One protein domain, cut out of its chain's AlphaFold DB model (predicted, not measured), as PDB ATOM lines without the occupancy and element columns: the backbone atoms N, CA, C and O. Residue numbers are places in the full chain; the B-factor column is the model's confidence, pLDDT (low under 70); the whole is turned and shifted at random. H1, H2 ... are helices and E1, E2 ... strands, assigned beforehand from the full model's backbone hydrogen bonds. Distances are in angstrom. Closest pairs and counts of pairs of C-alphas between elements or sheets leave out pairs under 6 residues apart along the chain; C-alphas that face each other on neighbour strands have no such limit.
ATOM      1  N   ILE A  17     -18.679  -6.553 -37.711       66.31
ATOM      2  CA  ILE A  17     -17.295  -6.212 -38.091       66.31
ATOM      3  C   ILE A  17     -16.736  -7.228 -39.097       66.31
ATOM      4  O   ILE A  17     -16.045  -6.843 -40.044       66.31
ATOM      5  N   GLY A  18     -17.039  -8.514 -38.918       64.31
ATOM      6  CA  GLY A  18     -16.743  -9.566 -39.888       64.31
ATOM      7  C   GLY A  18     -17.452  -9.351 -41.227       64.31
ATOM      8  O   GLY A  18     -16.812  -9.454 -42.276       64.31
ATOM      9  N   LEU A  19     -18.731  -8.970 -41.200       66.38
ATOM     10  CA  LEU A  19     -19.530  -8.670 -42.393       66.38
ATOM     11  C   LEU A  19     -18.952  -7.501 -43.197       66.38
ATOM     12  O   LEU A  19     -18.725  -7.649 -44.392       66.38
ATOM     13  N   ILE A  20     -18.601  -6.386 -42.550       67.38
ATOM     14  CA  ILE A  20     -17.999  -5.212 -43.216       67.38
ATOM     15  C   ILE A  20     -16.727  -5.576 -43.987       67.38
ATOM     16  O   ILE A  20     -16.459  -5.045 -45.061       67.38
ATOM     17  N   LYS A  21     -15.914  -6.481 -43.437       65.38
ATOM     18  CA  LYS A  21     -14.647  -6.895 -44.060       65.38
ATOM     19  C   LYS A  21     -14.831  -7.862 -45.224       65.38
ATOM     20  O   LYS A  21     -13.904  -8.028 -46.013       65.38
ATOM     21  N   THR A  22     -15.969  -8.543 -45.286       66.00
ATOM     22  CA  THR A  22     -16.213  -9.651 -46.218       66.00
ATOM     23  C   THR A  22     -17.242  -9.314 -47.292       66.00
ATOM     24  O   THR A  22     -17.196  -9.924 -48.358       66.00
ATOM     25  N   GLN A  23     -18.109  -8.327 -47.053       68.62
ATOM     26  CA  GLN A  23     -19.181  -7.919 -47.955       68.62
ATOM     27  C   GLN A  23     -18.902  -6.535 -48.562       68.62
ATOM     28  O   GLN A  23     -18.980  -5.525 -47.859       68.62
ATOM     29  N   PRO A  24     -18.587  -6.450 -49.868       64.88
ATOM     30  CA  PRO A  24     -18.349  -5.176 -50.546       64.88
ATOM     31  C   PRO A  24     -19.620  -4.322 -50.713       64.88
ATOM     32  O   PRO A  24     -19.517  -3.148 -51.052       64.88
ATOM     33  N   ASP A  25     -20.804  -4.885 -50.472       70.31
ATOM     34  CA  ASP A  25     -22.118  -4.240 -50.562       70.31
ATOM     35  C   ASP A  25     -22.749  -3.954 -49.186       70.31
ATOM     36  O   ASP A  25     -23.944  -3.667 -49.096       70.31
ATOM     37  N   PHE A  26     -21.957  -3.989 -48.110       71.69
ATOM     38  CA  PHE A  26     -22.438  -3.794 -46.740       71.69
ATOM     39  C   PHE A  26     -23.256  -2.503 -46.563       71.69
ATOM     40  O   PHE A  26     -24.291  -2.513 -45.902       71.69
ATOM     41  N   GLU A  27     -22.858  -1.405 -47.212       69.62
ATOM     42  CA  GLU A  27     -23.638  -0.158 -47.218       69.62
ATOM     43  C   GLU A  27     -25.045  -0.356 -47.802       69.62
ATOM     44  O   GLU A  27     -26.019   0.160 -47.265       69.62
ATOM     45  N   SER A  28     -25.192  -1.171 -48.848       71.00
ATOM     46  CA  SER A  28     -26.505  -1.486 -49.424       71.00
ATOM     47  C   SER A  28     -27.347  -2.337 -48.467       71.00
ATOM     48  O   SER A  28     -28.546  -2.097 -48.324       71.00
ATOM     49  N   MET A  29     -26.737  -3.292 -47.758       68.94
ATOM     50  CA  MET A  29     -27.426  -4.077 -46.722       68.94
ATOM     51  C   MET A  29     -27.909  -3.205 -45.554       68.94
ATOM     52  O   MET A  29     -29.025  -3.380 -45.056       68.94
ATOM     53  N   MET A  30     -27.084  -2.245 -45.146       71.06
ATOM     54  CA  MET A  30     -27.390  -1.254 -44.120       71.06
ATOM     55  C   MET A  30     -28.562  -0.362 -44.528       71.06
ATOM     56  O   MET A  30     -29.506  -0.210 -43.765       71.06
ATOM     57  N   ILE A  31     -28.581   0.148 -45.762       70.31
ATOM     58  CA  ILE A  31     -29.717   0.928 -46.277       70.31
ATOM     59  C   ILE A  31     -31.003   0.083 -46.295       70.31
ATOM     60  O   ILE A  31     -32.075   0.574 -45.948       70.31
ATOM     61  N   LEU A  32     -30.927  -1.200 -46.664       65.56
ATOM     62  CA  LEU A  32     -32.101  -2.088 -46.734       65.56
ATOM     63  C   LEU A  32     -32.720  -2.421 -45.371       65.56
ATOM     64  O   LEU A  32     -33.902  -2.787 -45.300       65.56
ATOM     65  N   THR A  33     -31.918  -2.363 -44.311       61.12
ATOM     66  CA  THR A  33     -32.329  -2.719 -42.950       61.12
ATOM     67  C   THR A  33     -32.587  -1.476 -42.108       61.12
ATOM     68  O   THR A  33     -33.635  -1.368 -41.481       61.12
ATOM     69  N   GLU A  34     -31.701  -0.496 -42.158       66.38
ATOM     70  CA  GLU A  34     -31.694   0.674 -41.282       66.38
ATOM     71  C   GLU A  34     -32.176   1.949 -42.007       66.38
ATOM     72  O   GLU A  34     -32.613   2.901 -41.364       66.38
ATOM     73  N   GLY A  35     -32.212   1.945 -43.346       68.62
ATOM     74  CA  GLY A  35     -32.592   3.090 -44.181       68.62
ATOM     75  C   GLY A  35     -31.430   4.045 -44.476       68.62
ATOM     76  O   GLY A  35     -30.337   3.911 -43.930       68.62
ATOM     77  N   GLU A  36     -31.675   5.048 -45.327       67.88
ATOM     78  CA  GLU A  36     -30.681   6.091 -45.661       67.88
ATOM     79  C   GLU A  36     -30.236   6.908 -44.437       67.88
ATOM     80  O   GLU A  36     -29.114   7.405 -44.400       67.88
ATOM     81  N   VAL A  37     -31.067   6.940 -43.387       66.25
ATOM     82  CA  VAL A  37     -30.795   7.646 -42.128       66.25
ATOM     83  C   VAL A  37     -29.437   7.269 -41.529       66.25
ATOM     84  O   VAL A  37     -28.762   8.096 -40.930       66.25
ATOM     85  N   VAL A  38     -28.984   6.028 -41.716       67.56
ATOM     86  CA  VAL A  38     -27.721   5.571 -41.137       67.56
ATOM     87  C   VAL A  38     -26.504   6.132 -41.868       67.56
ATOM     88  O   VAL A  38     -25.475   6.392 -41.239       67.56
ATOM     89  N   LEU A  39     -26.639   6.401 -43.168       67.81
ATOM     90  CA  LEU A  39     -25.613   7.096 -43.941       67.81
ATOM     91  C   LEU A  39     -25.583   8.585 -43.593       67.81
ATOM     92  O   LEU A  39     -24.507   9.149 -43.387       67.81
ATOM     93  N   ASP A  40     -26.758   9.196 -43.455       71.75
ATOM     94  CA  ASP A  40     -26.888  10.632 -43.209       71.75
ATOM     95  C   ASP A  40     -26.476  11.039 -41.793       71.75
ATOM     96  O   ASP A  40     -25.973  12.142 -41.598       71.75
ATOM     97  N   LEU A  41     -26.636  10.155 -40.804       71.31
ATOM     98  CA  LEU A  41     -26.365  10.448 -39.394       71.31
ATOM     99  C   LEU A  41     -24.951  10.079 -38.919       71.31
ATOM    100  O   LEU A  41     -24.625  10.301 -37.753       71.31
ATOM    101  N   LYS A  42     -24.088   9.526 -39.787       78.75
ATOM    102  CA  LYS A  42     -22.757   9.005 -39.395       78.75
ATOM    103  C   LYS A  42     -22.835   8.093 -38.163       78.75
ATOM    104  O   LYS A  42     -22.078   8.246 -37.203       78.75
ATOM    105  N   VAL A  43     -23.780   7.160 -38.179       82.00
ATOM    106  CA  VAL A  43     -24.007   6.242 -37.061       82.00
ATOM    107  C   VAL A  43     -22.769   5.347 -36.869       82.00
ATOM    108  O   VAL A  43     -22.299   4.740 -37.837       82.00
ATOM    109  N   PRO A  44     -22.208   5.240 -35.650       83.19
ATOM    110  CA  PRO A  44     -21.056   4.380 -35.402       83.19
ATOM    111  C   PRO A  44     -21.346   2.897 -35.661       83.19
ATOM    112  O   PRO A  44     -22.448   2.408 -35.436       83.19
ATOM    113  N   LEU A  45     -20.312   2.125 -36.006       82.62
ATOM    114  CA  LEU A  45     -20.446   0.691 -36.320       82.62
ATOM    115  C   LEU A  45     -20.961  -0.187 -35.167       82.62
ATOM    116  O   LEU A  45     -21.408  -1.306 -35.411       82.62
ATOM    117  N   HIS A  46     -20.895   0.282 -33.923       84.06
ATOM    118  CA  HIS A  46     -21.435  -0.427 -32.758       84.06
ATOM    119  C   HIS A  46     -22.908  -0.080 -32.476       84.06
ATOM    120  O   HIS A  46     -23.505  -0.654 -31.564       84.06
ATOM    121  N   VAL A  47     -23.495   0.836 -33.249       86.00
ATOM    122  CA  VAL A  47     -24.899   1.232 -33.162       86.00
ATOM    123  C   VAL A  47     -25.669   0.582 -34.312       86.00
ATOM    124  O   VAL A  47     -25.336   0.798 -35.477       86.00
ATOM    125  N   ILE A  48     -26.661  -0.250 -33.996       84.50
ATOM    126  CA  ILE A  48     -27.446  -1.038 -34.964       84.50
ATOM    127  C   ILE A  48     -28.931  -0.685 -34.878       84.50
ATOM    128  O   ILE A  48     -29.424  -0.401 -33.791       84.50
ATOM    129  N   SER A  49     -29.677  -0.761 -35.981       82.88
ATOM    130  CA  SER A  49     -31.142  -0.658 -35.910       82.88
ATOM    131  C   SER A  49     -31.770  -1.949 -35.367       82.88
ATOM    132  O   SER A  49     -31.404  -3.049 -35.777       82.88
ATOM    133  N   LEU A  50     -32.761  -1.825 -34.478       81.38
ATOM    134  CA  LEU A  50     -33.582  -2.949 -34.005       81.38
ATOM    135  C   LEU A  50     -34.763  -3.258 -34.925       81.38
ATOM    136  O   LEU A  50     -35.401  -4.301 -34.780       81.38
ATOM    137  N   MET A  51     -35.082  -2.357 -35.852       73.12
ATOM    138  CA  MET A  51     -36.211  -2.518 -36.758       73.12
ATOM    139  C   MET A  51     -35.781  -2.343 -38.201       73.12
ATOM    140  O   MET A  51     -35.003  -1.449 -38.535       73.12
ATOM    141  N   ARG A  52     -36.346  -3.187 -39.067       67.44
ATOM    142  CA  ARG A  52     -36.261  -2.968 -40.503       67.44
ATOM    143  C   ARG A  52     -37.112  -1.755 -40.854       67.44
ATOM    144  O   ARG A  52     -38.316  -1.785 -40.603       67.44
ATOM    145  N   ARG A  53     -36.520  -0.728 -41.463       63.69
ATOM    146  CA  ARG A  53     -37.285   0.459 -41.850       63.69
ATOM    147  C   ARG A  53     -38.335   0.094 -42.903       63.69
ATOM    148  O   ARG A  53     -38.020  -0.314 -44.019       63.69
ATOM    149  N   VAL A  54     -39.595   0.263 -42.531       61.69
ATOM    150  CA  VAL A  54     -40.716   0.477 -43.447       61.69
ATOM    151  C   VAL A  54     -41.075   1.955 -43.290       61.69
ATOM    152  O   VAL A  54     -40.926   2.495 -42.194       61.69
ATOM    153  N   ALA A  55     -41.420   2.637 -44.383       60.59
ATOM    154  CA  ALA A  55     -41.685   4.076 -44.355       60.59
ATOM    155  C   ALA A  55     -42.645   4.450 -43.204       60.59
ATOM    156  O   ALA A  55     -43.583   3.704 -42.932       60.59
ATOM    157  N   GLU A  56     -42.367   5.580 -42.541       64.25
ATOM    158  CA  GLU A  56     -43.134   6.148 -41.411       64.25
ATOM    159  C   GLU A  56     -43.048   5.407 -40.061       64.25
ATOM    160  O   GLU A  56     -43.709   5.804 -39.103       64.25
ATOM    161  N   MET A  57     -42.208   4.374 -39.926       65.75
ATOM    162  CA  MET A  57     -41.969   3.743 -38.621       65.75
ATOM    163  C   MET A  57     -40.879   4.466 -37.812       65.75
ATOM    164  O   MET A  57     -39.876   4.888 -38.400       65.75
ATOM    165  N   PRO A  58     -41.023   4.554 -36.471       70.38
ATOM    166  CA  PRO A  58     -39.972   5.077 -35.601       70.38
ATOM    167  C   PRO A  58     -38.697   4.242 -35.747       70.38
ATOM    168  O   PRO A  58     -38.760   3.057 -36.071       70.38
ATOM    169  N   ILE A  59     -37.532   4.838 -35.516       79.19
ATOM    170  CA  ILE A  59     -36.248   4.147 -35.679       79.19
ATOM    171  C   ILE A  59     -35.641   3.918 -34.296       79.19
ATOM    172  O   ILE A  59     -35.350   4.864 -33.568       79.19
ATOM    173  N   PHE A  60     -35.449   2.649 -33.932       86.38
ATOM    174  CA  PHE A  60     -34.786   2.267 -32.685       86.38
ATOM    175  C   PHE A  60     -33.338   1.879 -32.974       86.38
ATOM    176  O   PHE A  60     -33.092   0.846 -33.596       86.38
ATOM    177  N   LEU A  61     -32.390   2.685 -32.506       88.25
ATOM    178  CA  LEU A  61     -30.957   2.445 -32.647       88.25
ATOM    179  C   LEU A  61     -30.391   1.916 -31.326       88.25
ATOM    180  O   LEU A  61     -30.379   2.618 -30.321       88.25
ATOM    181  N   LEU A  62     -29.912   0.677 -31.319       90.75
ATOM    182  CA  LEU A  62     -29.220   0.063 -30.192       90.75
ATOM    183  C   LEU A  62     -27.723   0.359 -30.269       90.75
ATOM    184  O   LEU A  62     -27.026  -0.173 -31.131       90.75
ATOM    185  N   ASP A  63     -27.216   1.125 -29.311       90.25
ATOM    186  CA  ASP A  63     -25.791   1.239 -29.035       90.25
ATOM    187  C   ASP A  63     -25.336   0.045 -28.188       90.25
ATOM    188  O   ASP A  63     -25.579  -0.038 -26.981       90.25
ATOM    189  N   THR A  64     -24.667  -0.905 -28.838       89.31
ATOM    190  CA  THR A  64     -24.200  -2.141 -28.193       89.31
ATOM    191  C   THR A  64     -23.037  -1.917 -27.227       89.31
ATOM    192  O   THR A  64     -22.791  -2.767 -26.372       89.31
ATOM    193  N   LYS A  65     -22.328  -0.784 -27.335       87.88
ATOM    194  CA  LYS A  65     -21.215  -0.435 -26.449       87.88
ATOM    195  C   LYS A  65     -21.729   0.199 -25.159       87.88
ATOM    196  O   LYS A  65     -21.244  -0.139 -24.083       87.88
ATOM    197  N   ALA A  66     -22.705   1.094 -25.272       87.62
ATOM    198  CA  ALA A  66     -23.299   1.790 -24.139       87.62
ATOM    199  C   ALA A  66     -24.436   1.004 -23.464       87.62
ATOM    200  O   ALA A  66     -24.750   1.252 -22.303       87.62
ATOM    201  N   GLY A  67     -25.063   0.059 -24.173       91.00
ATOM    202  CA  GLY A  67     -26.259  -0.628 -23.680       91.00
ATOM    203  C   GLY A  67     -27.481   0.295 -23.638       91.00
ATOM    204  O   GLY A  67     -28.310   0.184 -22.731       91.00
ATOM    205  N   VAL A  68     -27.584   1.200 -24.614       92.06
ATOM    206  CA  VAL A  68     -28.618   2.240 -24.714       92.06
ATOM    207  C   VAL A  68     -29.388   2.066 -26.015       92.06
ATOM    208  O   VAL A  68     -28.793   1.779 -27.053       92.06
ATOM    209  N   ILE A  69     -30.707   2.239 -25.966       92.06
ATOM    210  CA  ILE A  69     -31.540   2.312 -27.166       92.06
ATOM    211  C   ILE A  69     -31.982   3.758 -27.345       92.06
ATOM    212  O   ILE A  69     -32.639   4.332 -26.479       92.06
ATOM    213  N   TYR A  70     -31.636   4.313 -28.497       90.25
ATOM    214  CA  TYR A  70     -32.073   5.615 -28.965       90.25
ATOM    215  C   TYR A  70     -33.328   5.451 -29.813       90.25
ATOM    216  O   TYR A  70     -33.358   4.682 -30.772       90.25
ATOM    217  N   TRP A  71     -34.368   6.182 -29.456       89.00
ATOM    218  CA  TRP A  71     -35.598   6.320 -30.214       89.00
ATOM    219  C   TRP A  71     -35.424   7.575 -31.063       89.00
ATOM    220  O   TRP A  71     -35.694   8.696 -30.623       89.00
ATOM    221  N   HIS A  72     -34.867   7.380 -32.255       79.12
ATOM    222  CA  HIS A  72     -34.586   8.457 -33.189       79.12
ATOM    223  C   HIS A  72     -35.906   9.042 -33.707       79.12
ATOM    224  O   HIS A  72     -36.798   8.290 -34.102       79.12
ATOM    225  N   GLU A  73     -36.031  10.373 -33.641       72.94
ATOM    226  CA  GLU A  73     -37.291  11.107 -33.860       72.94
ATOM    227  C   GLU A  73     -38.422  10.689 -32.897       72.94
ATOM    228  O   GLU A  73     -39.607  10.766 -33.220       72.94
ATOM    229  N   GLY A  74     -38.064  10.238 -31.689       67.06
ATOM    230  CA  GLY A  74     -39.028   9.913 -30.645       67.06
ATOM    231  C   GLY A  74     -39.962  11.087 -30.334       67.06
ATOM    232  O   GLY A  74     -39.545  12.241 -30.247       67.06
ATOM    233  N   VAL A  75     -41.250  10.795 -30.150       71.88
ATOM    234  CA  VAL A  75     -42.258  11.829 -29.884       71.88
ATOM    235  C   VAL A  75     -42.100  12.329 -28.444       71.88
ATOM    236  O   VAL A  75     -42.221  11.541 -27.508       71.88
ATOM    237  N   ALA A  76     -41.875  13.635 -28.256       70.88
ATOM    238  CA  ALA A  76     -41.617  14.257 -26.947       70.88
ATOM    239  C   ALA A  76     -42.558  13.821 -25.793       70.88
ATOM    240  O   ALA A  76     -42.045  13.542 -24.708       70.88
ATOM    241  N   PRO A  77     -43.885  13.649 -25.994       74.19
ATOM    242  CA  PRO A  77     -44.786  13.198 -24.933       74.19
ATOM    243  C   PRO A  77     -44.425  11.826 -24.354       74.19
ATOM    244  O   PRO A  77     -44.627  11.605 -23.166       74.19
ATOM    245  N   ILE A  78     -43.844  10.921 -25.153       75.25
ATOM    246  CA  ILE A  78     -43.384   9.609 -24.670       75.25
ATOM    247  C   ILE A  78     -42.255   9.796 -23.652       75.25
ATOM    248  O   ILE A  78     -42.230   9.135 -22.617       75.25
ATOM    249  N   GLY A  79     -41.333  10.717 -23.936       75.12
ATOM    250  CA  GLY A  79     -40.225  11.046 -23.046       75.12
ATOM    251  C   GLY A  79     -40.688  11.676 -21.735       75.12
ATOM    252  O   GLY A  79     -40.197  11.304 -20.673       75.12
ATOM    253  N   GLU A  80     -41.646  12.601 -21.808       77.06
ATOM    254  CA  GLU A  80     -42.178  13.337 -20.652       77.06
ATOM    255  C   GLU A  80     -43.058  12.476 -19.736       77.06
ATOM    256  O   GLU A  80     -43.072  12.675 -18.523       77.06
ATOM    257  N   GLN A  81     -43.798  11.523 -20.307       76.56
ATOM    258  CA  GLN A  81     -44.709  10.640 -19.570       76.56
ATOM    259  C   GLN A  81     -44.026   9.362 -19.071       76.56
ATOM    260  O   GLN A  81     -44.610   8.612 -18.285       76.56
ATOM    261  N   SER A  82     -42.799   9.099 -19.523       78.69
ATOM    262  CA  SER A  82     -42.047   7.921 -19.116       78.69
ATOM    263  C   SER A  82     -41.728   7.957 -17.622       78.69
ATOM    264  O   SER A  82     -41.182   8.922 -17.093       78.69
ATOM    265  N   LEU A  83     -42.000   6.842 -16.943       84.75
ATOM    266  CA  LEU A  83     -41.560   6.613 -15.564       84.75
ATOM    267  C   LEU A  83     -40.070   6.233 -15.480       84.75
ATOM    268  O   LEU A  83     -39.555   6.004 -14.386       84.75
ATOM    269  N   ARG A  84     -39.397   6.091 -16.629       89.62
ATOM    270  CA  ARG A  84     -38.002   5.661 -16.735       89.62
ATOM    271  C   ARG A  84     -37.091   6.847 -16.993       89.62
ATOM    272  O   ARG A  84     -37.362   7.671 -17.866       89.62
ATOM    273  N   GLU A  85     -35.987   6.878 -16.257       89.56
ATOM    274  CA  GLU A  85     -34.952   7.897 -16.399       89.56
ATOM    275  C   GLU A  85     -34.314   7.818 -17.787       89.56
ATOM    276  O   GLU A  85     -33.836   6.762 -18.208       89.56
ATOM    277  N   GLN A  86     -34.342   8.940 -18.503       90.56
ATOM    278  CA  GLN A  86     -33.687   9.049 -19.798       90.56
ATOM    279  C   GLN A  86     -32.174   9.167 -19.622       90.56
ATOM    280  O   GLN A  86     -31.686   9.842 -18.716       90.56
ATOM    281  N   VAL A  87     -31.434   8.532 -20.525       88.69
ATOM    282  CA  VAL A  87     -29.978   8.628 -20.591       88.69
ATOM    283  C   VAL A  87     -29.605   9.897 -21.346       88.69
ATOM    284  O   VAL A  87     -29.969  10.061 -22.509       88.69
ATOM    285  N   THR A  88     -28.847  10.780 -20.706       80.81
ATOM    286  CA  THR A  88     -28.270  11.961 -21.356       80.81
ATOM    287  C   THR A  88     -26.997  11.597 -22.111       80.81
ATOM    288  O   THR A  88     -26.263  10.674 -21.742       80.81
ATOM    289  N   CYS A  89     -26.709  12.321 -23.192       66.81
ATOM    290  CA  CYS A  89     -25.485  12.122 -23.957       66.81
ATOM    291  C   CYS A  89     -24.309  12.914 -23.393       66.81
ATOM    292  O   CYS A  89     -23.812  13.855 -23.996       66.81
ATOM    293  N   ASP A  90     -23.784  12.439 -22.267       66.19
ATOM    294  CA  ASP A  90     -22.536  12.943 -21.685       66.19
ATOM    295  C   ASP A  90     -21.327  12.086 -22.106       66.19
ATOM    296  O   ASP A  90     -20.414  11.823 -21.320       66.19
ATOM    297  N   TYR A  91     -21.319  11.589 -23.349       65.56
ATOM    298  CA  TYR A  91     -20.268  10.695 -23.834       65.56
ATOM    299  C   TYR A  91     -19.031  11.491 -24.280       65.56
ATOM    300  O   TYR A  91     -19.071  12.156 -25.318       65.56
ATOM    301  N   PRO A  92     -17.878  11.363 -23.593       62.06
ATOM    302  CA  PRO A  92     -16.643  12.043 -23.995       62.06
ATOM    303  C   PRO A  92     -16.068  11.507 -25.317       62.06
ATOM    304  O   PRO A  92     -15.142  12.090 -25.874       62.06
ATOM    305  N   GLU A  93     -16.595  10.381 -25.803       67.44
ATOM    306  CA  GLU A  93     -16.131   9.683 -27.000       67.44
ATOM    307  C   GLU A  93     -16.890  10.068 -28.279       67.44
ATOM    308  O   GLU A  93     -16.569   9.541 -29.341       67.44
ATOM    309  N   VAL A  94     -17.883  10.964 -28.213       68.06
ATOM    310  CA  VAL A  94     -18.613  11.406 -29.411       68.06
ATOM    311  C   VAL A  94     -17.669  12.197 -30.308       68.06
ATOM    312  O   VAL A  94     -17.163  13.259 -29.950       68.06
ATOM    313  N   THR A  95     -17.400  11.644 -31.488       67.25
ATOM    314  CA  THR A  95     -16.294  12.113 -32.338       67.25
ATOM    315  C   THR A  95     -16.721  13.121 -33.398       67.25
ATOM    316  O   THR A  95     -15.873  13.785 -33.998       67.25
ATOM    317  N   SER A  96     -18.026  13.262 -33.645       80.88
ATOM    318  CA  SER A  96     -18.545  14.176 -34.656       80.88
ATOM    319  C   SER A  96     -19.763  14.945 -34.166       80.88
ATOM    320  O   SER A  96     -20.583  14.424 -33.418       80.88
ATOM    321  N   LYS A  97     -19.903  16.188 -34.644       81.62
ATOM    322  CA  LYS A  97     -21.071  17.022 -34.346       81.62
ATOM    323  C   LYS A  97     -22.376  16.353 -34.779       81.62
ATOM    324  O   LYS A  97     -23.346  16.404 -34.050       81.62
ATOM    325  N   LEU A  98     -22.375  15.701 -35.940       83.31
ATOM    326  CA  LEU A  98     -23.557  15.015 -36.447       83.31
ATOM    327  C   LEU A  98     -23.975  13.860 -35.530       83.31
ATOM    328  O   LEU A  98     -25.161  13.690 -35.281       83.31
ATOM    329  N   GLU A  99     -22.995  13.121 -34.993       84.31
ATOM    330  CA  GLU A  99     -23.248  12.079 -34.000       84.31
ATOM    331  C   GLU A  99     -23.830  12.645 -32.701       84.31
ATOM    332  O   GLU A  99     -24.805  12.104 -32.188       84.31
ATOM    333  N   ALA A 100     -23.261  13.744 -32.198       84.00
ATOM    334  CA  ALA A 100     -23.796  14.441 -31.031       84.00
ATOM    335  C   ALA A 100     -25.238  14.903 -31.279       84.00
ATOM    336  O   ALA A 100     -26.127  14.588 -30.498       84.00
ATOM    337  N   ASP A 101     -25.476  15.560 -32.417       85.50
ATOM    338  CA  ASP A 101     -26.765  16.142 -32.766       85.50
ATOM    339  C   ASP A 101     -27.871  15.069 -32.796       85.50
ATOM    340  O   ASP A 101     -28.930  15.273 -32.206       85.50
ATOM    341  N   TRP A 102     -27.674  13.911 -33.443       85.38
ATOM    342  CA  TRP A 102     -28.748  12.902 -33.484       85.38
ATOM    343  C   TRP A 102     -28.956  12.181 -32.156       85.38
ATOM    344  O   TRP A 102     -30.081  11.769 -31.868       85.38
ATOM    345  N   ARG A 103     -27.898  12.029 -31.356       87.06
ATOM    346  CA  ARG A 103     -27.983  11.421 -30.029       87.06
ATOM    347  C   ARG A 103     -28.703  12.334 -29.033       87.06
ATOM    348  O   ARG A 103     -29.533  11.839 -28.279       87.06
ATOM    349  N   ASP A 104     -28.433  13.638 -29.074       85.62
ATOM    350  CA  ASP A 104     -29.064  14.647 -28.209       85.62
ATOM    351  C   ASP A 104     -30.547  14.857 -28.539       85.62
ATOM    352  O   ASP A 104     -31.349  15.162 -27.660       85.62
ATOM    353  N   ASN A 105     -30.924  14.688 -29.808       84.62
ATOM    354  CA  ASN A 105     -32.310  14.835 -30.259       84.62
ATOM    355  C   ASN A 105     -33.148  13.553 -30.120       84.62
ATOM    356  O   ASN A 105     -34.345  13.571 -30.409       84.62
ATOM    357  N   ALA A 106     -32.546  12.430 -29.726       87.75
ATOM    358  CA  ALA A 106     -33.254  11.172 -29.536       87.75
ATOM    359  C   ALA A 106     -33.693  11.001 -28.078       87.75
ATOM    360  O   ALA A 106     -32.963  11.348 -27.152       87.75
ATOM    361  N   LEU A 107     -34.853  10.371 -27.867       90.50
ATOM    362  CA  LEU A 107     -35.164   9.830 -26.544       90.50
ATOM    363  C   LEU A 107     -34.280   8.606 -26.328       90.50
ATOM    364  O   LEU A 107     -34.155   7.770 -27.225       90.50
ATOM    365  N   ALA A 108     -33.662   8.485 -25.164       92.25
ATOM    366  CA  ALA A 108     -32.708   7.418 -24.913       92.25
ATOM    367  C   ALA A 108     -32.941   6.797 -23.545       92.25
ATOM    368  O   ALA A 108     -33.103   7.497 -22.550       92.25
ATOM    369  N   TRP A 109     -32.904   5.472 -23.490       93.44
ATOM    370  CA  TRP A 109     -32.974   4.725 -22.239       93.44
ATOM    371  C   TRP A 109     -31.977   3.577 -22.266       93.44
ATOM    372  O   TRP A 109     -31.600   3.075 -23.330       93.44
ATOM    373  N   ALA A 110     -31.591   3.100 -21.085       93.69
ATOM    374  CA  ALA A 110     -30.929   1.810 -20.987       93.69
ATOM    375  C   ALA A 110     -31.805   0.731 -21.652       93.69
ATOM    376  O   ALA A 110     -33.038   0.813 -21.645       93.69
ATOM    377  N   VAL A 111     -31.178  -0.298 -22.226       93.75
ATOM    378  CA  VAL A 111     -31.880  -1.420 -22.875       93.75
ATOM    379  C   VAL A 111     -33.070  -1.953 -22.057       93.75
ATOM    380  O   VAL A 111     -34.165  -2.018 -22.618       93.75
ATOM    381  N   PRO A 112     -32.934  -2.324 -20.764       94.12
ATOM    382  CA  PRO A 112     -34.071  -2.844 -20.002       94.12
ATOM    383  C   PRO A 112     -35.201  -1.820 -19.851       94.12
ATOM    384  O   PRO A 112     -36.366  -2.170 -20.032       94.12
ATOM    385  N   ASP A 113     -34.864  -0.559 -19.586       93.56
ATOM    386  CA  ASP A 113     -35.846   0.505 -19.378       93.56
ATOM    387  C   ASP A 113     -36.598   0.849 -20.661       93.56
ATOM    388  O   ASP A 113     -37.812   1.024 -20.625       93.56
ATOM    389  N   SER A 114     -35.921   0.827 -21.810       90.94
ATOM    390  CA  SER A 114     -36.543   1.025 -23.127       90.94
ATOM    391  C   SER A 114     -37.694   0.046 -23.371       90.94
ATOM    392  O   SER A 114     -38.756   0.421 -23.869       90.94
ATOM    393  N   PHE A 115     -37.504  -1.225 -23.003       89.75
ATOM    394  CA  PHE A 115     -38.551  -2.237 -23.134       89.75
ATOM    395  C   PHE A 115     -39.657  -2.080 -22.090       89.75
ATOM    396  O   PHE A 115     -40.790  -2.467 -22.366       89.75
ATOM    397  N   GLU A 116     -39.373  -1.524 -20.912       90.88
ATOM    398  CA  GLU A 116     -40.424  -1.166 -19.955       90.88
ATOM    399  C   GLU A 116     -41.263   0.016 -20.452       90.88
ATOM    400  O   GLU A 116     -42.485  -0.079 -20.405       90.88
ATOM    401  N   VAL A 117     -40.648   1.055 -21.030       87.75
ATOM    402  CA  VAL A 117     -41.378   2.158 -21.687       87.75
ATOM    403  C   VAL A 117     -42.303   1.614 -22.773       87.75
ATOM    404  O   VAL A 117     -43.491   1.925 -22.792       87.75
ATOM    405  N   LEU A 118     -41.795   0.727 -23.637       84.38
ATOM    406  CA  LEU A 118     -42.611   0.097 -24.676       84.38
ATOM    407  C   LEU A 118     -43.782  -0.711 -24.091       84.38
ATOM    408  O   LEU A 118     -44.894  -0.653 -24.613       84.38
ATOM    409  N   LYS A 119     -43.561  -1.460 -23.003       85.50
ATOM    410  CA  LYS A 119     -44.639  -2.197 -22.321       85.50
ATOM    411  C   LYS A 119     -45.692  -1.256 -21.750       85.50
ATOM    412  O   LYS A 119     -46.873  -1.577 -21.839       85.50
ATOM    413  N   ASP A 120     -45.284  -0.138 -21.162       84.06
ATOM    414  CA  ASP A 120     -46.200   0.820 -20.545       84.06
ATOM    415  C   ASP A 120     -47.054   1.529 -21.607       84.06
ATOM    416  O   ASP A 120     -48.275   1.581 -21.461       84.06
ATOM    417  N   LEU A 121     -46.456   1.918 -22.739       79.31
ATOM    418  CA  LEU A 121     -47.179   2.439 -23.907       79.31
ATOM    419  C   LEU A 121     -48.234   1.454 -24.439       79.31
ATOM    420  O   LEU A 121     -49.368   1.841 -24.724       79.31
ATOM    421  N   ILE A 122     -47.886   0.165 -24.540       76.56
ATOM    422  CA  ILE A 122     -48.817  -0.884 -24.990       76.56
ATOM    423  C   ILE A 122     -49.942  -1.100 -23.967       76.56
ATOM    424  O   ILE A 122     -51.096  -1.286 -24.351       76.56
ATOM    425  N   ARG A 123     -49.623  -1.100 -22.666       77.69
ATOM    426  CA  ARG A 123     -50.599  -1.322 -21.583       77.69
ATOM    427  C   ARG A 123     -51.617  -0.196 -21.474       77.69
ATOM    428  O   ARG A 123     -52.786  -0.480 -21.225       77.69
ATOM    429  N   ASN A 124     -51.174   1.047 -21.639       70.81
ATOM    430  CA  ASN A 124     -52.031   2.218 -21.489       70.81
ATOM    431  C   ASN A 124     -52.867   2.507 -22.743       70.81
ATOM    432  O   ASN A 124     -53.776   3.327 -22.674       70.81
ATOM    433  N   LEU A 125     -52.608   1.813 -23.863       61.25
ATOM    434  CA  LEU A 125     -53.282   2.018 -25.156       61.25
ATOM    435  C   LEU A 125     -53.141   3.457 -25.701       61.25
ATOM    436  O   LEU A 125     -53.822   3.812 -26.660       61.25
TER     437      LEU A 125
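Overview. This is residues 17 to 125 of the 145 residues of an uncharacterized protein of Elsinoe ampelina (UniProt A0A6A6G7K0). What does the model look like? A small twisted sheet of four strands, E1 to E4, makes the middle, with the long helix H6 over one face and running on past it, while the short helices H2, H3, H4 and H5 only graze the sheet. H1 lies far out beyond the E1 edge, where residues 21 to 26 stick out. What is the make-up? The 109 printed residues hold six named helices and four strands in the order H1 H2 H3 E1 E2 E3 H4 H5 E4 H6, class mixed, and the sheet's order is E1 E2 E3 E4, antiparallel throughout. The whole is compact, with a radius of gyration of the C-alphas of 14.4 A and spans of 45 by 32 by 21 A.

Arrangement. How do the strands pair? E1 (residues 47 to 49), E2 (59 to 63) and E3 (68 to 72) form a meander, each strand the antiparallel neighbour of the one before, with N 48 and O 62 at 2.9 A and N 61 and O 70 at 2.8 A. E4 (107 to 110) is antiparallel to E3, with N 71 and O 107 at 2.7 A. What is on the sheet? H6 (111 to 124) makes two layers with it, a helix on one face of a sheet: at a height over the sheet of 11.5 A it lies over E3 and E4 and runs along the strands, at 9 degrees to E4 on the local plane. H2 (26 to 34), H3 (37 to 40), H4 (76 to 81) and H5 (97 to 104) only graze the sheet; the closest C-alphas of H5 and E3, Arg 103 and Tyr 70, are 7.2 A apart. How do the helices stand? H2 and H3 touch only at the corner, Ile 31 to Val 38 being their closest C-alphas at 7.2 A; H4 and H6 are near each other; H1 (17 to 22) is close to H2 but not clearly touching, with C-alphas Ile 20 and Phe 26 closest at 5.8 A. Every O i to N i+4 pair is within hydrogen-bond range in H1, H2, H4, H5 and H6; H3 is too short for one.

Along the chain. Where are the ends? C-alpha 17 of H1 is at (-17.295, -6.212, -38.091) and C-alpha 124 of H6 at (-52.031, 2.218, -21.489). Which elements are longest? From first to last C-alpha H6 measures 20.5 A, E2 12.7 A, E3 12.1 A and H2 11.6 A.

Size, cuts and confidence. How large is it? The two C-alphas farthest apart, Thr 22 and Asn 124, are 45.1 A apart, and the printed part has no cut. Which link is long, and where is confidence low? H4 to H5, residues 82 to 96, is a long link; pLDDT is under 70 in 33 residues, among them 17 to 24, 32 to 39, 52 to 57 and 89 to 95.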